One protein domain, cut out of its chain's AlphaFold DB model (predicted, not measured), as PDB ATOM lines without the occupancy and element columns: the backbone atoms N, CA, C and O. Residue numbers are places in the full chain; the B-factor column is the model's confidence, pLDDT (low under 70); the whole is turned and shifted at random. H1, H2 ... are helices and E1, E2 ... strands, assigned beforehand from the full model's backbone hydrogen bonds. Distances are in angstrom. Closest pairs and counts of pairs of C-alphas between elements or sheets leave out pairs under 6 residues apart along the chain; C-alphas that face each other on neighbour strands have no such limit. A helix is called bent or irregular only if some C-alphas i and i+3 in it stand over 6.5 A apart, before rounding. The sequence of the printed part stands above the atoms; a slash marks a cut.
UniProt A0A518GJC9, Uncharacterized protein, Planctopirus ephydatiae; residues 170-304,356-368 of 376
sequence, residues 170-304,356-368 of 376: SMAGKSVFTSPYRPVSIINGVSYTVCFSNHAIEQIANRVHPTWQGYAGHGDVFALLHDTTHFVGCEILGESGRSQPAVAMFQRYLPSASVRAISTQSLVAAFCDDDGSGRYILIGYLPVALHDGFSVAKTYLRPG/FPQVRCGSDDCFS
ATOM      1  N   SER A 170     205.966 344.935 259.962       96.50
ATOM      2  CA  SER A 170     207.405 344.714 260.123       96.50
ATOM      3  C   SER A 170     207.902 343.703 259.091       96.50
ATOM      4  O   SER A 170     207.446 342.560 259.068       96.50
ATOM      5  N   MET A 171     208.844 344.112 258.242       93.38
ATOM      6  CA  MET A 171     209.455 343.273 257.209       93.38
ATOM      7  C   MET A 171     210.976 343.385 257.279       93.38
ATOM      8  O   MET A 171     211.537 344.468 257.108       93.38
ATOM      9  N   ALA A 172     211.655 342.266 257.550       91.75
ATOM     10  CA  ALA A 172     213.115 342.209 257.699       91.75
ATOM     11  C   ALA A 172     213.683 343.291 258.653       91.75
ATOM     12  O   ALA A 172     214.709 343.913 258.378       91.75
ATOM     13  N   GLY A 173     212.982 343.556 259.763       93.12
ATOM     14  CA  GLY A 173     213.369 344.566 260.755       93.12
ATOM     15  C   GLY A 173     213.118 346.021 260.337       93.12
ATOM     16  O   GLY A 173     213.522 346.930 261.058       93.12
ATOM     17  N   LYS A 174     212.460 346.264 259.197       95.25
ATOM     18  CA  LYS A 174     212.034 347.593 258.743       95.25
ATOM     19  C   LYS A 174     210.515 347.707 258.776       95.25
ATOM     20  O   LYS A 174     209.811 346.761 258.437       95.25
ATOM     21  N   SER A 175     210.025 348.889 259.124       96.81
ATOM     22  CA  SER A 175     208.602 349.207 259.052       96.81
ATOM     23  C   SER A 175     208.212 349.622 257.638       96.81
ATOM     24  O   SER A 175     208.822 350.523 257.048       96.81
ATOM     25  N   VAL A 176     207.184 348.975 257.103       97.75
ATOM     26  CA  VAL A 176     206.448 349.407 255.912       97.75
ATOM     27  C   VAL A 176     204.989 349.613 256.297       97.75
ATOM     28  O   VAL A 176     204.537 349.098 257.315       97.75
ATOM     29  N   PHE A 177     204.253 350.376 255.501       98.19
ATOM     30  CA  PHE A 177     202.882 350.758 255.830       98.19
ATOM     31  C   PHE A 177     201.929 350.298 254.736       98.19
ATOM     32  O   PHE A 177     202.293 350.292 253.563       98.19
ATOM     33  N   THR A 178     200.713 349.910 255.082       97.88
ATOM     34  CA  THR A 178     199.669 349.568 254.112       97.88
ATOM     35  C   THR A 178     198.354 350.222 254.503       97.88
ATOM     36  O   THR A 178     198.145 350.594 255.656       97.88
ATOM     37  N   SER A 179     197.472 350.392 253.526       97.06
ATOM     38  CA  SER A 179     196.100 350.799 253.801       97.06
ATOM     39  C   SER A 179     195.398 349.714 254.633       97.06
ATOM     40  O   SER A 179     195.605 348.524 254.367       97.06
ATOM     41  N   PRO A 180     194.514 350.084 255.579       96.12
ATOM     42  CA  PRO A 180     193.720 349.109 256.331       96.12
ATOM     43  C   PRO A 180     192.793 348.268 255.434       96.12
ATOM     44  O   PRO A 180     192.373 347.176 255.817       96.12
ATOM     45  N   TYR A 181     192.512 348.717 254.203       95.62
ATOM     46  CA  TYR A 181     191.771 347.939 253.206       95.62
ATOM     47  C   TYR A 181     192.611 346.839 252.540       95.62
ATOM     48  O   TYR A 181     192.068 346.039 251.776       95.62
ATOM     49  N   ARG A 182     193.920 346.782 252.830       96.44
ATOM     50  CA  ARG A 182     194.890 345.799 252.319       96.44
ATOM     51  C   ARG A 182     194.804 345.624 250.803       96.44
ATOM     52  O   ARG A 182     194.516 344.520 250.328       96.44
ATOM     53  N   PRO A 183     195.036 346.702 250.038       95.94
ATOM     54  CA  PRO A 183     194.940 346.655 248.592       95.94
ATOM     55  C   PRO A 183     195.889 345.613 248.011       95.94
ATOM     56  O   PRO A 183     197.007 345.426 248.493       95.94
ATOM     57  N   VAL A 184     195.427 344.923 246.974       96.69
ATOM     58  CA  VAL A 184     196.178 343.866 246.298       96.69
ATOM     59  C   VAL A 184     196.602 344.367 244.924       96.69
ATOM     60  O   VAL A 184     195.959 345.224 244.338       96.69
ATOM     61  N   SER A 185     197.710 343.839 244.424       95.69
ATOM     62  CA  SER A 185     198.149 343.969 243.038       95.69
ATOM     63  C   SER A 185     198.483 342.579 242.504       95.69
ATOM     64  O   SER A 185     198.976 341.733 243.254       95.69
ATOM     65  N   ILE A 186     198.214 342.323 241.225       97.19
ATOM     66  CA  ILE A 186     198.602 341.071 240.564       97.19
ATOM     67  C   ILE A 186     199.841 341.344 239.717       97.19
ATOM     68  O   ILE A 186     199.782 342.126 238.771       97.19
ATOM     69  N   ILE A 187     200.959 340.698 240.047       96.69
ATOM     70  CA  ILE A 187     202.230 340.812 239.322       96.69
ATOM     71  C   ILE A 187     202.635 339.405 238.892       96.69
ATOM     72  O   ILE A 187     202.799 338.521 239.733       96.69
ATOM     73  N   ASN A 188     202.772 339.186 237.582       95.50
ATOM     74  CA  ASN A 188     203.097 337.878 236.997       95.50
ATOM     75  C   ASN A 188     202.161 336.749 237.474       95.50
ATOM     76  O   ASN A 188     202.602 335.648 237.788       95.50
ATOM     77  N   GLY A 189     200.859 337.043 237.573       95.50
ATOM     78  CA  GLY A 189     199.831 336.090 238.012       95.50
ATOM     79  C   GLY A 189     199.787 335.823 239.521       95.50
ATOM     80  O   GLY A 189     198.940 335.055 239.967       95.50
ATOM     81  N   VAL A 190     200.654 336.458 240.315       97.19
ATOM     82  CA  VAL A 190     200.695 336.300 241.774       97.19
ATOM     83  C   VAL A 190     200.140 337.551 242.451       97.19
ATOM     84  O   VAL A 190     200.483 338.674 242.081       97.19
ATOM     85  N   SER A 191     199.273 337.353 243.444       97.06
ATOM     86  CA  SER A 191     198.685 338.428 244.246       97.06
ATOM     87  C   SER A 191     199.624 338.868 245.367       97.06
ATOM     88  O   SER A 191     200.089 338.041 246.148       97.06
ATOM     89  N   TYR A 192     199.836 340.177 245.482       98.06
ATOM     90  CA  TYR A 192     200.637 340.800 246.533       98.06
ATOM     91  C   TYR A 192     199.866 341.931 247.204       98.06
ATOM     92  O   TYR A 192     199.283 342.765 246.508       98.06
ATOM     93  N   THR A 193     199.904 342.006 248.535       97.94
ATOM     94  CA  THR A 193     199.409 343.187 249.258       97.94
ATOM     95  C   THR A 193     200.370 344.353 249.051       97.94
ATOM     96  O   THR A 193     201.577 344.219 249.260       97.94
ATOM     97  N   VAL A 194     199.840 345.502 248.637       98.25
ATOM     98  CA  VAL A 194     200.637 346.700 248.376       98.25
ATOM     99  C   VAL A 194     201.019 347.356 249.700       98.25
ATOM    100  O   VAL A 194     200.165 347.667 250.534       98.25
ATOM    101  N   CYS A 195     202.315 347.585 249.881       98.12
ATOM    102  CA  CYS A 195     202.883 348.306 251.015       98.12
ATOM    103  C   CYS A 195     203.730 349.480 250.527       98.12
ATOM    104  O   CYS A 195     204.275 349.460 249.428       98.12
ATOM    105  N   PHE A 196     203.922 350.475 251.382       98.38
ATOM    106  CA  PHE A 196     204.729 351.654 251.127       98.38
ATOM    107  C   PHE A 196     205.885 351.724 252.120       98.38
ATOM    108  O   PHE A 196     205.699 351.643 253.335       98.38
ATOM    109  N   SER A 197     207.100 351.893 251.607       98.06
ATOM    110  CA  SER A 197     208.228 352.313 252.440       98.06
ATOM    111  C   SER A 197     208.061 353.774 252.882       98.06
ATOM    112  O   SER A 197     207.375 354.546 252.213       98.06
ATOM    113  N   ASN A 198     208.749 354.187 253.956       97.19
ATOM    114  CA  ASN A 198     208.791 355.605 254.353       97.19
ATOM    115  C   ASN A 198     209.221 356.510 253.182       97.19
ATOM    116  O   ASN A 198     208.600 357.537 252.937       97.19
ATOM    117  N   HIS A 199     210.223 356.081 252.403       97.19
ATOM    118  CA  HIS A 199     210.681 356.849 251.248       97.19
ATOM    119  C   HIS A 199     209.588 356.994 250.180       97.19
ATOM    120  O   HIS A 199     209.385 358.088 249.662       97.19
ATOM    121  N   ALA A 200     208.842 355.929 249.862       97.69
ATOM    122  CA  ALA A 200     207.732 356.022 248.916       97.69
ATOM    123  C   ALA A 200     206.642 356.986 249.399       97.69
ATOM    124  O   ALA A 200     206.199 357.821 248.615       97.69
ATOM    125  N   ILE A 201     206.273 356.920 250.681       97.62
ATOM    126  CA  ILE A 201     205.298 357.824 251.306       97.62
ATOM    127  C   ILE A 201     205.728 359.291 251.159       97.62
ATOM    128  O   ILE A 201     204.960 360.120 250.672       97.62
ATOM    129  N   GLU A 202     206.977 359.609 251.503       95.56
ATOM    130  CA  GLU A 202     207.531 360.960 251.366       95.56
ATOM    131  C   GLU A 202     207.556 361.431 249.907       95.56
ATOM    132  O   GLU A 202     207.242 362.585 249.614       95.56
ATOM    133  N   GLN A 203     207.921 360.551 248.966       94.44
ATOM    134  CA  GLN A 203     207.930 360.900 247.546       94.44
ATOM    135  C   GLN A 203     206.518 361.116 247.000       94.44
ATOM    136  O   GLN A 203     206.340 362.037 246.207       94.44
ATOM    137  N   ILE A 204     205.519 360.341 247.433       93.31
ATOM    138  CA  ILE A 204     204.108 360.592 247.097       93.31
ATOM    139  C   ILE A 204     203.713 361.976 247.607       93.31
ATOM    140  O   ILE A 204     203.251 362.797 246.821       93.31
ATOM    141  N   ALA A 205     203.979 362.280 248.877       92.81
ATOM    142  CA  ALA A 205     203.625 363.564 249.471       92.81
ATOM    143  C   ALA A 205     204.242 364.749 248.713       92.81
ATOM    144  O   ALA A 205     203.533 365.612 248.190       92.81
ATOM    145  N   ASN A 206     205.567 364.731 248.547       89.56
ATOM    146  CA  ASN A 206     206.312 365.804 247.889       89.56
ATOM    147  C   ASN A 206     205.955 365.953 246.401       89.56
ATOM    148  O   ASN A 206     205.961 367.065 245.869       89.56
ATOM    149  N   ARG A 207     205.641 364.847 245.713       86.56
ATOM    150  CA  ARG A 207     205.325 364.846 244.276       86.56
ATOM    151  C   ARG A 207     203.827 364.932 243.992       86.56
ATOM    152  O   ARG A 207     203.483 365.123 242.836       86.56
ATOM    153  N   VAL A 208     202.915 364.827 244.947       83.69
ATOM    154  CA  VAL A 208     201.477 365.049 244.690       83.69
ATOM    155  C   VAL A 208     201.072 366.456 245.107       83.69
ATOM    156  O   VAL A 208     200.369 367.147 244.362       83.69
ATOM    157  N   HIS A 209     201.551 366.907 246.265       84.00
ATOM    158  CA  HIS A 209     201.155 368.184 246.831       84.00
ATOM    159  C   HIS A 209     202.359 368.854 247.519       84.00
ATOM    160  O   HIS A 209     202.659 368.541 248.664       84.00
ATOM    161  N   PRO A 210     203.066 369.804 246.874       78.56
ATOM    162  CA  PRO A 210     204.292 370.398 247.432       78.56
ATOM    163  C   PRO A 210     204.132 371.025 248.827       78.56
ATOM    164  O   PRO A 210     205.083 371.071 249.597       78.56
ATOM    165  N   THR A 211     202.925 371.479 249.172       85.25
ATOM    166  CA  THR A 211     202.566 372.026 250.490       85.25
ATOM    167  C   THR A 211     201.689 371.065 251.301       85.25
ATOM    168  O   THR A 211     200.763 371.483 251.994       85.25
ATOM    169  N   TRP A 212     201.941 369.756 251.188       92.50
ATOM    170  CA  TRP A 212     201.136 368.697 251.814       92.50
ATOM    171  C   TRP A 212     201.043 368.788 253.341       92.50
ATOM    172  O   TRP A 212     200.188 368.153 253.920       92.50
ATOM    173  N   GLN A 213     201.893 369.556 254.020       95.12
ATOM    174  CA  GLN A 213     201.865 369.650 255.485       95.12
ATOM    175  C   GLN A 213     200.653 370.431 256.030       95.12
ATOM    176  O   GLN A 213     200.356 370.349 257.219       95.12
ATOM    177  N   GLY A 214     199.960 371.206 255.186       95.25
ATOM    178  CA  GLY A 214     198.699 371.854 255.556       95.25
ATOM    179  C   GLY A 214     197.530 370.867 255.557       95.25
ATOM    180  O   GLY A 214     197.578 369.862 254.862       95.25
ATOM    181  N   TYR A 215     196.454 371.176 256.284       96.25
ATOM    182  CA  TYR A 215     195.314 370.264 256.474       96.25
ATOM    183  C   TYR A 215     194.741 369.693 255.167       96.25
ATOM    184  O   TYR A 215     194.672 368.479 255.009       96.25
ATOM    185  N   ALA A 216     194.396 370.555 254.206       91.62
ATOM    186  CA  ALA A 216     193.848 370.109 252.924       91.62
ATOM    187  C   ALA A 216     194.859 369.276 252.114       91.62
ATOM    188  O   ALA A 216     194.533 368.198 251.632       91.62
ATOM    189  N   GLY A 217     196.109 369.744 252.022       90.88
ATOM    190  CA  GLY A 217     197.155 369.038 251.281       90.88
ATOM    191  C   GLY A 217     197.529 367.688 251.902       90.88
ATOM    192  O   GLY A 217     197.838 366.748 251.172       90.88
ATOM    193  N   HIS A 218     197.482 367.580 253.232       95.75
ATOM    194  CA  HIS A 218     197.722 366.333 253.958       95.75
ATOM    195  C   HIS A 218     196.572 365.367 253.724       95.75
ATOM    196  O   HIS A 218     196.834 364.220 253.383       95.75
ATOM    197  N   GLY A 219     195.324 365.838 253.818       94.19
ATOM    198  CA  GLY A 219     194.140 365.035 253.508       94.19
ATOM    199  C   GLY A 219     194.190 364.452 252.093       94.19
ATOM    200  O   GLY A 219     193.993 363.250 251.923       94.19
ATOM    201  N   ASP A 220     194.559 365.259 251.091       89.88
ATOM    202  CA  ASP A 220     194.722 364.801 249.702       89.88
ATOM    203  C   ASP A 220     195.774 363.684 249.573       89.88
ATOM    204  O   ASP A 220     195.550 362.666 248.913       89.88
ATOM    205  N   VAL A 221     196.941 363.863 250.200       93.62
ATOM    206  CA  VAL A 221     198.039 362.885 250.148       93.62
ATOM    207  C   VAL A 221     197.710 361.631 250.953       93.62
ATOM    208  O   VAL A 221     197.981 360.517 250.501       93.62
ATOM    209  N   PHE A 222     197.133 361.783 252.140       96.44
ATOM    210  CA  PHE A 222     196.799 360.663 253.005       96.44
ATOM    211  C   PHE A 222     195.686 359.810 252.399       96.44
ATOM    212  O   PHE A 222     195.810 358.589 252.406       96.44
ATOM    213  N   ALA A 223     194.669 360.418 251.780       93.44
ATOM    214  CA  ALA A 223     193.631 359.690 251.053       93.44
ATOM    215  C   ALA A 223     194.220 358.813 249.933       93.44
ATOM    216  O   ALA A 223     193.768 357.688 249.723       93.44
ATOM    217  N   LEU A 224     195.288 359.259 249.254       93.44
ATOM    218  CA  LEU A 224     195.983 358.407 248.283       93.44
ATOM    219  C   LEU A 224     196.593 357.165 248.942       93.44
ATOM    220  O   LEU A 224     196.467 356.073 248.396       93.44
ATOM    221  N   LEU A 225     197.221 357.305 250.107       96.62
ATOM    222  CA  LEU A 225     197.846 356.190 250.826       96.62
ATOM    223  C   LEU A 225     196.818 355.259 251.490       96.62
ATOM    224  O   LEU A 225     197.027 354.048 251.541       96.62
ATOM    225  N   HIS A 226     195.729 355.827 252.006       96.50
ATOM    226  CA  HIS A 226     194.741 355.145 252.835       96.50
ATOM    227  C   HIS A 226     193.573 354.571 252.025       96.50
ATOM    228  O   HIS A 226     193.222 353.410 252.221       96.50
ATOM    229  N   ASP A 227     192.986 355.338 251.104       93.38
ATOM    230  CA  ASP A 227     191.739 354.964 250.419       93.38
ATOM    231  C   ASP A 227     191.960 354.340 249.038       93.38
ATOM    232  O   ASP A 227     191.054 353.714 248.483       93.38
ATOM    233  N   THR A 228     193.152 354.486 248.454       91.19
ATOM    234  CA  THR A 228     193.413 353.929 247.123       91.19
ATOM    235  C   THR A 228     193.526 352.415 247.185       91.19
ATOM    236  O   THR A 228     194.425 351.868 247.822       91.19
ATOM    237  N   THR A 229     192.642 351.735 246.458       92.19
ATOM    238  CA  THR A 229     192.615 350.268 246.376       92.19
ATOM    239  C   THR A 229     192.902 349.693 244.995       92.19
ATOM    240  O   THR A 229     193.023 348.480 244.854       92.19
ATOM    241  N   HIS A 230     193.039 350.547 243.985       94.94
ATOM    242  CA  HIS A 230     193.102 350.146 242.585       94.94
ATOM    243  C   HIS A 230     194.549 350.202 242.087       94.94
ATOM    244  O   HIS A 230     195.045 351.250 241.666       94.94
ATOM    245  N   PHE A 231     195.231 349.057 242.152       96.69
ATOM    246  CA  PHE A 231     196.608 348.900 241.690       96.69
ATOM    247  C   PHE A 231     196.687 347.877 240.560       96.69
ATOM    248  O   PHE A 231     196.128 346.788 240.647       96.69
ATOM    249  N   VAL A 232     197.436 348.202 239.510       97.06
ATOM    250  CA  VAL A 232     197.671 347.299 238.377       97.06
ATOM    251  C   VAL A 232     199.153 346.964 238.322       97.06
ATOM    252  O   VAL A 232     199.982 347.865 238.234       97.06
ATOM    253  N   GLY A 233     199.503 345.679 238.389       96.88
ATOM    254  CA  GLY A 233     200.889 345.256 238.210       96.88
ATOM    255  C   GLY A 233     201.389 345.605 236.810       96.88
ATOM    256  O   GLY A 233     200.678 345.419 235.822       96.88
ATOM    257  N   CYS A 234     202.605 346.131 236.723       96.31
ATOM    258  CA  CYS A 234     203.229 346.492 235.460       96.31
ATOM    259  C   CYS A 234     204.753 346.350 235.536       96.31
ATOM    260  O   CYS A 234     205.329 346.021 236.576       96.31
ATOM    261  N   GLU A 235     205.407 346.633 234.419       95.75
ATOM    262  CA  GLU A 235     206.857 346.682 234.311       95.75
ATOM    263  C   GLU A 235     207.311 348.094 233.941       95.75
ATOM    264  O   GLU A 235     206.643 348.797 233.183       95.75
ATOM    265  N   ILE A 236     208.444 348.515 234.496       94.56
ATOM    266  CA  ILE A 236     209.065 349.816 234.224       94.56
ATOM    267  C   ILE A 236     210.575 349.653 234.052       94.56
ATOM    268  O   ILE A 236     211.146 348.619 234.403       94.56
ATOM    269  N   LEU A 237     211.256 350.696 233.578       91.06
ATOM    270  CA  LEU A 237     212.710 350.664 233.459       91.06
ATOM    271  C   LEU A 237     213.379 350.764 234.845       91.06
ATOM    272  O   LEU A 237     213.082 351.634 235.662       91.06
ATOM    273  N   GLY A 238     214.295 349.855 235.137       89.94
ATOM    274  CA  GLY A 238     215.140 349.875 236.327       89.94
ATOM    275  C   GLY A 238     216.357 350.782 236.175       89.94
ATOM    276  O   GLY A 238     216.668 351.264 235.087       89.94
ATOM    277  N   GLU A 239     217.095 350.973 237.268       85.19
ATOM    278  CA  GLU A 239     218.343 351.756 237.275       85.19
ATOM    279  C   GLU A 239     219.397 351.191 236.318       85.19
ATOM    280  O   GLU A 239     220.116 351.941 235.669       85.19
ATOM    281  N   SER A 240     219.441 349.866 236.163       88.31
ATOM    282  CA  SER A 240     220.347 349.193 235.232       88.31
ATOM    283  C   SER A 240     219.851 349.189 233.779       88.31
ATOM    284  O   SER A 240     220.365 348.414 232.973       88.31
ATOM    285  N   GLY A 241     218.773 349.914 233.459       86.75
ATOM    286  CA  GLY A 241     218.103 349.848 232.155       86.75
ATOM    287  C   GLY A 241     217.380 348.523 231.879       86.75
ATOM    288  O   GLY A 241     216.979 348.265 230.750       86.75
ATOM    289  N   ARG A 242     217.222 347.656 232.887       91.81
ATOM    290  CA  ARG A 242     216.472 346.392 232.769       91.81
ATOM    291  C   ARG A 242     215.055 346.576 233.281       91.81
ATOM    292  O   ARG A 242     214.851 347.390 234.173       91.81
ATOM    293  N   SER A 243     214.110 345.799 232.760       94.12
ATOM    294  CA  SER A 243     212.747 345.777 233.294       94.12
ATOM    295  C   SER A 243     212.752 345.423 234.789       94.12
ATOM    296  O   SER A 243     213.498 344.541 235.223       94.12
ATOM    297  N   GLN A 244     211.954 346.138 235.581       96.31
ATOM    298  CA  GLN A 244     211.698 345.841 236.988       96.31
ATOM    299  C   GLN A 244     210.190 345.892 237.279       96.31
ATOM    300  O   GLN A 244     209.470 346.665 236.635       96.31
ATOM    301  N   PRO A 245     209.705 345.129 238.275       97.69
ATOM    302  CA  PRO A 245     208.298 345.157 238.648       97.69
ATOM    303  C   PRO A 245     207.909 346.501 239.273       97.69
ATOM    304  O   PRO A 245     208.649 347.104 240.060       97.69
ATOM    305  N   ALA A 246     206.699 346.936 238.956       97.94
ATOM    306  CA  ALA A 246     206.051 348.100 239.531       97.94
ATOM    307  C   ALA A 246     204.547 347.859 239.679       97.94
ATOM    308  O   ALA A 246     203.999 346.866 239.192       97.94
ATOM    309  N   VAL A 247     203.878 348.790 240.347       97.88
ATOM    310  CA  VAL A 247     202.421 348.893 240.322       97.88
ATOM    311  C   VAL A 247     202.015 350.284 239.850       97.88
ATOM    312  O   VAL A 247     202.560 351.292 240.300       97.88
ATOM    313  N   ALA A 248     201.069 350.336 238.923       97.19
ATOM    314  CA  ALA A 248     200.375 351.545 238.520       97.19
ATOM    315  C   ALA A 248     199.239 351.813 239.515       97.19
ATOM    316  O   ALA A 248     198.433 350.926 239.798       97.19
ATOM    317  N   MET A 249     199.201 353.021 240.067       96.31
ATOM    318  CA  MET A 249     198.263 353.449 241.100       96.31
ATOM    319  C   MET A 249     197.156 354.295 240.478       96.31
ATOM    320  O   MET A 249     197.433 355.339 239.884       96.31
ATOM    321  N   PHE A 250     195.909 353.863 240.644       94.44
ATOM    322  CA  PHE A 250     194.739 354.534 240.091       94.44
ATOM    323  C   PHE A 250     193.844 355.086 241.201       94.44
ATOM    324  O   PHE A 250     193.495 354.373 242.137       94.44
ATOM    325  N   GLN A 251     193.420 356.341 241.076       91.50
ATOM    326  CA  GLN A 251     192.482 356.975 242.004       91.50
ATOM    327  C   GLN A 251     191.115 357.125 241.349       91.50
ATOM    328  O   GLN A 251     191.011 357.464 240.168       91.50
ATOM    329  N   ARG A 252     190.054 356.911 242.130       89.94
ATOM    330  CA  ARG A 252     188.685 357.151 241.676       89.94
ATOM    331  C   ARG A 252     188.494 358.627 241.325       89.94
ATOM    332  O   ARG A 252     188.729 359.509 242.147       89.94
ATOM    333  N   TYR A 253     188.021 358.888 240.116       87.38
ATOM    334  CA  TYR A 253     187.652 360.212 239.649       87.38
ATOM    335  C   TYR A 253     186.292 360.621 240.219       87.38
ATOM    336  O   TYR A 253     185.289 359.929 240.033       87.38
ATOM    337  N   LEU A 254     186.265 361.773 240.886       82.81
ATOM    338  CA  LEU A 254     185.056 362.400 241.408       82.81
ATOM    339  C   LEU A 254     184.852 363.746 240.692       82.81
ATOM    340  O   LEU A 254     185.611 364.684 240.951       82.81
ATOM    341  N   PRO A 255     183.840 363.870 239.809       69.19
ATOM    342  CA  PRO A 255     183.631 365.064 238.981       69.19
ATOM    343  C   PRO A 255     183.491 366.377 239.765       69.19
ATOM    344  O   PRO A 255     183.777 367.443 239.233       69.19
ATOM    345  N   SER A 256     183.052 366.312 241.024       61.38
ATOM    346  CA  SER A 256     182.758 367.477 241.865       61.38
ATOM    347  C   SER A 256     183.848 367.820 242.886       61.38
ATOM    348  O   SER A 256     183.643 368.728 243.684       61.38
ATOM    349  N   ALA A 257     184.968 367.089 242.925       55.66
ATOM    350  CA  ALA A 257     185.874 367.134 244.077       55.66
ATOM    351  C   ALA A 257     186.995 368.187 243.999       55.66
ATOM    352  O   ALA A 257     187.561 368.518 245.033       55.66
ATOM    353  N   SER A 258     187.352 368.732 242.826       54.59
ATOM    354  CA  SER A 258     188.373 369.796 242.760       54.59
ATOM    355  C   SER A 258     188.400 370.550 241.428       54.59
ATOM    356  O   SER A 258     187.988 370.036 240.393       54.59
ATOM    357  N   VAL A 259     189.008 371.742 241.423       49.28
ATOM    358  CA  VAL A 259     189.353 372.490 240.195       49.28
ATOM    359  C   VAL A 259     190.257 371.662 239.263       49.28
ATOM    360  O   VAL A 259     190.164 371.783 238.043       49.28
ATOM    361  N   ARG A 260     191.081 370.755 239.813       53.94
ATOM    362  CA  ARG A 260     191.909 369.821 239.024       53.94
ATOM    363  C   ARG A 260     191.068 368.765 238.297       53.94
ATOM    364  O   ARG A 260     191.499 368.265 237.266       53.94
ATOM    365  N   ALA A 261     189.865 368.454 238.785       58.59
ATOM    366  CA  ALA A 261     188.959 367.514 238.130       58.59
ATOM    367  C   ALA A 261     188.412 368.050 236.797       58.59
ATOM    368  O   ALA A 261     188.013 367.248 235.952       58.59
ATOM    369  N   ILE A 262     188.417 369.376 236.591       57.94
ATOM    370  CA  ILE A 262     187.903 370.026 235.376       57.94
ATOM    371  C   ILE A 262     188.803 369.716 234.176       57.94
ATOM    372  O   ILE A 262     188.302 369.348 233.115       57.94
ATOM    373  N   SER A 263     190.130 369.802 234.334       64.94
ATOM    374  CA  SER A 263     191.062 369.547 233.226       64.94
ATOM    375  C   SER A 263     191.056 368.085 232.785       64.94
ATOM    376  O   SER A 263     191.242 367.809 231.604       64.94
ATOM    377  N   THR A 264     190.792 367.144 233.693       74.19
ATOM    378  CA  THR A 264     190.722 365.711 233.375       74.19
ATOM    379  C   THR A 264     189.316 365.236 233.005       74.19
ATOM    380  O   THR A 264     189.168 364.099 232.564       74.19
ATOM    381  N   GLN A 265     188.279 366.068 233.148       81.62
ATOM    382  CA  GLN A 265     186.891 365.672 232.886       81.62
ATOM    383  C   GLN A 265     186.669 365.253 231.434       81.62
ATOM    384  O   GLN A 265     186.061 364.215 231.177       81.62
ATOM    385  N   SER A 266     187.178 366.046 230.489       81.88
ATOM    386  CA  SER A 266     187.064 365.762 229.054       81.88
ATOM    387  C   SER A 266     187.788 364.470 228.675       81.88
ATOM    388  O   SER A 266     187.260 363.681 227.900       81.88
ATOM    389  N   LEU A 267     188.960 364.226 229.269       84.31
ATOM    390  CA  LEU A 267     189.720 362.992 229.095       84.31
ATOM    391  C   LEU A 267     188.925 361.783 229.596       84.31
ATOM    392  O   LEU A 267     188.762 360.805 228.876       84.31
ATOM    393  N   VAL A 268     188.421 361.858 230.827       85.31
ATOM    394  CA  VAL A 268     187.674 360.763 231.447       85.31
ATOM    395  C   VAL A 268     186.412 360.441 230.649       85.31
ATOM    396  O   VAL A 268     186.167 359.277 230.350       85.31
ATOM    397  N   ALA A 269     185.656 361.465 230.247       85.62
ATOM    398  CA  ALA A 269     184.455 361.298 229.434       85.62
ATOM    399  C   ALA A 269     184.745 360.728 228.034       85.62
ATOM    400  O   ALA A 269     183.875 360.086 227.460       85.62
ATOM    401  N   ALA A 270     185.941 360.955 227.483       86.69
ATOM    402  CA  ALA A 270     186.319 360.448 226.165       86.69
ATOM    403  C   ALA A 270     186.762 358.975 226.166       86.69
ATOM    404  O   ALA A 270     186.739 358.350 225.107       86.69
ATOM    405  N   PHE A 271     187.204 358.441 227.309       87.25
ATOM    406  CA  PHE A 271     187.860 357.126 227.382       87.25
ATOM    407  C   PHE A 271     187.192 356.115 228.313       87.25
ATOM    408  O   PHE A 271     187.558 354.945 228.276       87.25
ATOM    409  N   CYS A 272     186.246 356.534 229.152       85.94
ATOM    410  CA  CYS A 272     185.516 355.619 230.019       85.94
ATOM    411  C   CYS A 272     184.052 356.052 230.144       85.94
ATOM    412  O   CYS A 272     183.721 357.061 230.784       85.94
ATOM    413  N   ASP A 273     183.168 355.259 229.544       85.94
ATOM    414  CA  ASP A 273     181.732 355.387 229.756       85.94
ATOM    415  C   ASP A 273     181.396 355.087 231.221       85.94
ATOM    416  O   ASP A 273     182.066 354.296 231.883       85.94
ATOM    417  N   ASP A 274     180.395 355.777 231.770       82.50
ATOM    418  CA  ASP A 274     179.950 355.473 233.132       82.50
ATOM    419  C   ASP A 274     179.048 354.243 233.094       82.50
ATOM    420  O   ASP A 274     177.871 354.332 232.742       82.50
ATOM    421  N   ASP A 275     179.605 353.092 233.442       89.00
ATOM    422  CA  ASP A 275     178.870 351.839 233.621       89.00
ATOM    423  C   ASP A 275     178.427 351.621 235.083       89.00
ATOM    424  O   ASP A 275     177.945 350.547 235.445       89.00
ATOM    425  N   GLY A 276     178.602 352.632 235.944       89.00
ATOM    426  CA  GLY A 276     178.301 352.570 237.372       89.00
ATOM    427  C   GLY A 276     179.396 351.933 238.235       89.00
ATOM    428  O   GLY A 276     179.325 352.039 239.461       89.00
ATOM    429  N   SER A 277     180.440 351.334 237.649       89.56
ATOM    430  CA  SER A 277     181.598 350.798 238.390       89.56
ATOM    431  C   SER A 277     182.568 351.892 238.865       89.56
ATOM    432  O   SER A 277     183.456 351.657 239.693       89.56
ATOM    433  N   GLY A 278     182.361 353.119 238.384       90.69
ATOM    434  CA  GLY A 278     183.214 354.267 238.635       90.69
ATOM    435  C   GLY A 278     184.333 354.397 237.606       90.69
ATOM    436  O   GLY A 278     184.637 353.487 236.841       90.69
ATOM    437  N   ARG A 279     184.955 355.574 237.597       91.62
ATOM    438  CA  ARG A 279     186.034 355.922 236.672       91.62
ATOM    439  C   ARG A 279     187.295 356.187 237.465       91.62
ATOM    440  O   ARG A 279     187.218 356.794 238.532       91.62
ATOM    441  N   TYR A 280     188.439 355.767 236.952       91.75
ATOM    442  CA  TYR A 280     189.707 355.827 237.665       91.75
ATOM    443  C   TYR A 280     190.776 356.472 236.796       91.75
ATOM    444  O   TYR A 280     190.855 356.186 235.606       91.75
ATOM    445  N   ILE A 281     191.598 357.340 237.383       91.62
ATOM    446  CA  ILE A 281     192.700 358.029 236.706       91.62
ATOM    447  C   ILE A 281     194.021 357.499 237.253       91.62
ATOM    448  O   ILE A 281     194.171 357.341 238.465       91.62
ATOM    449  N   LEU A 282     194.978 357.246 236.363       92.69
ATOM    450  CA  LEU A 282     196.346 356.904 236.732       92.69
ATOM    451  C   LEU A 282     196.993 358.091 237.449       92.69
ATOM    452  O   LEU A 282     197.168 359.146 236.849       92.69
ATOM    453  N   ILE A 283     197.382 357.914 238.707       91.00
ATOM    454  CA  ILE A 283     198.060 358.954 239.489       91.00
ATOM    455  C   ILE A 283     199.578 358.803 239.391       91.00
ATOM    456  O   ILE A 283     200.286 359.801 239.292       91.00
ATOM    457  N   GLY A 284     200.090 357.571 239.329       93.00
ATOM    458  CA  GLY A 284     201.512 357.327 239.095       93.00
ATOM    459  C   GLY A 284     201.921 355.866 239.199       93.00
ATOM    460  O   GLY A 284     201.089 354.967 239.300       93.00
ATOM    461  N   TYR A 285     203.230 355.644 239.175       95.62
ATOM    462  CA  TYR A 285     203.864 354.333 239.205       95.62
ATOM    463  C   TYR A 285     204.717 354.175 240.456       95.62
ATOM    464  O   TYR A 285     205.456 355.075 240.852       95.62
ATOM    465  N   LEU A 286     204.669 352.993 241.052       97.69
ATOM    466  CA  LEU A 286     205.425 352.641 242.243       97.69
ATOM    467  C   LEU A 286     206.361 351.483 241.887       97.69
ATOM    468  O   LEU A 286     205.895 350.350 241.778       97.69
ATOM    469  N   PRO A 287     207.671 351.713 241.686       97.69
ATOM    470  CA  PRO A 287     208.638 350.624 241.598       97.69
ATOM    471  C   PRO A 287     208.583 349.783 242.878       97.69
ATOM    472  O   PRO A 287     208.730 350.336 243.974       97.69
ATOM    473  N   VAL A 288     208.422 348.462 242.767       98.19
ATOM    474  CA  VAL A 288     208.229 347.588 243.939       98.19
ATOM    475  C   VAL A 288     209.362 346.586 244.136       98.19
ATOM    476  O   VAL A 288     210.106 346.246 243.213       98.19
ATOM    477  N   ALA A 289     209.549 346.166 245.382       97.38
ATOM    478  CA  ALA A 289     210.256 344.946 245.742       97.38
ATOM    479  C   ALA A 289     209.222 343.918 246.215       97.38
ATOM    480  O   ALA A 289     208.304 344.271 246.952       97.38
ATOM    481  N   LEU A 290     209.357 342.668 245.777       97.50
ATOM    482  CA  LEU A 290     208.451 341.587 246.159       97.50
ATOM    483  C   LEU A 290     209.061 340.827 247.338       97.50
ATOM    484  O   LEU A 290     210.211 340.398 247.252       97.50
ATOM    485  N   HIS A 291     208.319 340.691 248.433       95.75
ATOM    486  CA  HIS A 291     208.800 340.036 249.650       95.75
ATOM    487  C   HIS A 291     207.623 339.427 250.415       95.75
ATOM    488  O   HIS A 291     206.677 340.140 250.720       95.75
ATOM    489  N   ASP A 292     207.668 338.130 250.731       93.44
ATOM    490  CA  ASP A 292     206.691 337.421 251.582       93.44
ATOM    491  C   ASP A 292     205.203 337.743 251.316       93.44
ATOM    492  O   ASP A 292     204.427 337.965 252.241       93.44
ATOM    493  N   GLY A 293     204.789 337.795 250.045       96.19
ATOM    494  CA  GLY A 293     203.395 338.101 249.679       96.19
ATOM    495  C   GLY A 293     203.031 339.592 249.688       96.19
ATOM    496  O   GLY A 293     201.868 339.941 249.490       96.19
ATOM    497  N   PHE A 294     204.014 340.480 249.838       97.88
ATOM    498  CA  PHE A 294     203.855 341.928 249.717       97.88
ATOM    499  C   PHE A 294     204.606 342.495 248.510       97.88
ATOM    500  O   PHE A 294     205.681 342.015 248.137       97.88
ATOM    501  N   SER A 295     204.055 343.560 247.927       98.31
ATOM    502  CA  SER A 295     204.710 344.413 246.938       98.31
ATOM    503  C   SER A 295     205.029 345.756 247.595       98.31
ATOM    504  O   SER A 295     204.176 346.624 247.775       98.31
ATOM    505  N   VAL A 296     206.284 345.915 248.016       98.31
ATOM    506  CA  VAL A 296     206.745 347.082 248.775       98.31
ATOM    507  C   VAL A 296     207.204 348.171 247.814       98.31
ATOM    508  O   VAL A 296     208.259 348.055 247.185       98.31
ATOM    509  N   ALA A 297     206.433 349.250 247.723       98.31
ATOM    510  CA  ALA A 297     206.779 350.445 246.973       98.31
ATOM    511  C   ALA A 297     208.050 351.092 247.541       98.31
ATOM    512  O   ALA A 297     208.128 351.477 248.715       98.31
ATOM    513  N   LYS A 298     209.056 351.221 246.674       97.44
ATOM    514  CA  LYS A 298     210.357 351.825 246.982       97.44
ATOM    515  C   LYS A 298     210.320 353.343 246.840       97.44
ATOM    516  O   LYS A 298     210.932 354.037 247.632       97.44
ATOM    517  N   THR A 299     209.615 353.849 245.833       96.12
ATOM    518  CA  THR A 299     209.499 355.277 245.504       96.12
ATOM    519  C   THR A 299     208.212 355.506 244.697       96.12
ATOM    520  O   THR A 299     207.456 354.558 244.491       96.12
ATOM    521  N   TYR A 300     207.965 356.730 244.229       94.56
ATOM    522  CA  TYR A 300     206.784 357.092 243.438       94.56
ATOM    523  C   TYR A 300     207.147 357.942 242.229       94.56
ATOM    524  O   TYR A 300     207.703 359.021 242.385       94.56
ATOM    525  N   LEU A 301     206.816 357.492 241.026       91.38
ATOM    526  CA  LEU A 301     207.074 358.184 239.765       91.38
ATOM    527  C   LEU A 301     205.757 358.720 239.201       91.38
ATOM    528  O   LEU A 301     204.783 357.977 239.091       91.38
ATOM    529  N   ARG A 302     205.724 359.995 238.807       87.56
ATOM    530  CA  ARG A 302     204.575 360.533 238.066       87.56
ATOM    531  C   ARG A 302     204.557 359.942 236.648       87.56
ATOM    532  O   ARG A 302     205.636 359.659 236.124       87.56
ATOM    533  N   PRO A 303     203.392 359.800 235.997       87.00
ATOM    534  CA  PRO A 303     203.348 359.346 234.611       87.00
ATOM    535  C   PRO A 303     204.174 360.280 233.706       87.00
ATOM    536  O   PRO A 303     204.290 361.479 233.977       87.00
ATOM    537  N   GLY A 304     204.824 359.732 232.677       83.19
ATOM    538  CA  GLY A 304     205.718 360.496 231.790       83.19
ATOM    539  C   GLY A 304     207.129 360.756 232.330       83.19
ATOM    540  O   GLY A 304     207.998 361.198 231.581       83.19
ATOM    541  N   PHE A 356     199.135 353.368 226.890       91.06
ATOM    542  CA  PHE A 356     199.397 353.565 228.319       91.06
ATOM    543  C   PHE A 356     198.131 354.097 229.003       91.06
ATOM    544  O   PHE A 356     197.949 355.317 229.077       91.06
ATOM    545  N   PRO A 357     197.219 353.226 229.481       92.56
ATOM    546  CA  PRO A 357     195.911 353.651 229.968       92.56
ATOM    547  C   PRO A 357     196.013 354.654 231.121       92.56
ATOM    548  O   PRO A 357     196.405 354.308 232.232       92.56
ATOM    549  N   GLN A 358     195.626 355.902 230.849       92.38
ATOM    550  CA  GLN A 358     195.563 356.976 231.850       92.38
ATOM    551  C   GLN A 358     194.217 357.027 232.582       92.38
ATOM    552  O   GLN A 358     194.098 357.657 233.629       92.38
ATOM    553  N   VAL A 359     193.199 356.384 232.010       93.06
ATOM    554  CA  VAL A 359     191.839 356.293 232.542       93.06
ATOM    555  C   VAL A 359     191.410 354.838 232.423       93.06
ATOM    556  O   VAL A 359     191.759 354.190 231.438       93.06
ATOM    557  N   ARG A 360     190.685 354.330 233.414       93.69
ATOM    558  CA  ARG A 360     190.092 352.990 233.406       93.69
ATOM    559  C   ARG A 360     188.703 353.008 234.019       93.69
ATOM    560  O   ARG A 360     188.419 353.863 234.866       93.69
ATOM    561  N   CYS A 361     187.862 352.067 233.614       93.62
ATOM    562  CA  CYS A 361     186.581 351.839 234.261       93.62
ATOM    563  C   CYS A 361     186.765 350.843 235.413       93.62
ATOM    564  O   CYS A 361     187.694 350.038 235.413       93.62
ATOM    565  N   GLY A 362     185.923 350.918 236.442       91.69
ATOM    566  CA  GLY A 362     185.980 349.997 237.582       91.69
ATOM    567  C   GLY A 362     185.692 348.539 237.213       91.69
ATOM    568  O   GLY A 362     186.104 347.637 237.935       91.69
ATOM    569  N   SER A 363     185.008 348.316 236.092       92.88
ATOM    570  CA  SER A 363     184.700 347.007 235.520       92.88
ATOM    571  C   SER A 363     185.850 346.389 234.727       92.88
ATOM    572  O   SER A 363     185.748 345.219 234.362       92.88
ATOM    573  N   ASP A 364     186.938 347.129 234.471       93.19
ATOM    574  CA  ASP A 364     188.122 346.593 233.804       93.19
ATOM    575  C   ASP A 364     188.624 345.337 234.541       93.19
ATOM    576  O   ASP A 364     188.804 345.346 235.762       93.19
ATOM    577  N   ASP A 365     188.967 344.278 233.799       91.06
ATOM    578  CA  ASP A 365     189.452 343.006 234.364       91.06
ATOM    579  C   ASP A 365     190.650 343.179 235.309       91.06
ATOM    580  O   ASP A 365     190.825 342.415 236.265       91.06
ATOM    581  N   CYS A 366     191.473 344.209 235.086       87.94
ATOM    582  CA  CYS A 366     192.602 344.513 235.956       87.94
ATOM    583  C   CYS A 366     192.183 344.916 237.374       87.94
ATOM    584  O   CYS A 366     193.027 344.855 238.257       87.94
ATOM    585  N   PHE A 367     190.922 345.286 237.612       91.69
ATOM    586  CA  PHE A 367     190.360 345.603 238.928       91.69
ATOM    587  C   PHE A 367     189.453 344.504 239.492       91.69
ATOM    588  O   PHE A 367     188.940 344.652 240.597       91.69
ATOM    589  N   SER A 368     189.326 343.357 238.819       87.75
ATOM    590  CA  SER A 368     188.525 342.210 239.291       87.75
ATOM    591  C   SER A 368     188.910 341.693 240.689       87.75
ATOM    592  O   SER A 368     188.109 341.052 241.368       87.75
TER     593      SER A 368
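Overview. This is residues 170 to 304 and 356 to 368 of the 376 residues of an uncharacterized protein of Planctopirus ephydatiae (UniProt A0A518GJC9). A strongly twisted sheet folds back on itself, with E2 coming round to E4, as a small barrel that is not fully closed; its long strand E6 bends through the middle. H1 packs beside E6 and E7, H2 makes a steep angle with H1 and only grazes the sheet, and H3 crosses over E6 and E8 at one end. The printed part has 148 residues, with three named helices and eight named strands in the order E1 E2 E3 H1 H2 E4 E5 H3 E6 E7 E8, of mixed class. The sheet is mixed and branched, E3 and E7 being its parallel pair, and the whole is compact, with a radius of gyration of the C-alphas of 15.3 A and spans of 44 by 38 by 32 A.

Arrangement. Begin at E6, residues 279 to 291, which bends by 73 degrees at residue 284. On one side of it is E5, residues 243 to 252, antiparallel, with N 249 and O 284 2.8 A apart. On the other side are E7, residues 294 to 297, in a hairpin with E6, N 296 to O 289 2.8 A, and E8, residues 359 to 361, antiparallel, N 280 to O 360 2.8 A. E5 forms a hairpin with the edge strand E4, residues 230 to 237, N 248 to O 232 2.8 A. E7 is parallel to E3, residues 190 to 196, N 297 to O 195 2.8 A. E3 forms a hairpin with the edge strand E2, residues 184 to 187, N 185 to O 192 2.8 A. The closest C-alphas of E2 and E4, those of Ile 187 and Gly 233, are 4.8 A apart. E1, residues 174 to 178, pairs with no named strand. H1, residues 198 to 208, is on the sheet at a height of 8.7 A. It touches H2, residues 215 to 227, at a steep tilt of 56 degrees, opposite ways, closest at the C-alphas of Ala 205 and Val 221, 5.7 A. H3, residues 260 to 271, runs across E6 at 85 degrees on the local plane; its C-alpha 268 is 6.2 A from C-alpha 359 of E8. H1 and H2 have every O i to N i+4 pair within hydrogen-bond range, H3 5 of 8.

Along the chain. Find C-alpha 174 at (212.034, 347.593, 258.743), where E1 begins. E6 runs 30.6 A from C-alpha 279 at (186.034, 355.922, 236.672), E5 27.9 A, and E4, which bends by 55 degrees at residue 233, 21.6 A. H3 spans 17.7 A and is irregular, but only just: C-alphas 263 and 266 are 6.9 A apart. E8 ends at C-alpha 361, (186.581, 351.839, 234.261).

Size, cuts and confidence. The two farthest C-alphas, those of Gly 173 and Ala 270, are 46.7 A apart. Residues 305 to 355 are not printed; C-alphas 304 and 356 are 10.0 A apart across the cut. Of the links printed whole, none is long. Look at residues 255 to 263 for pLDDT under 70.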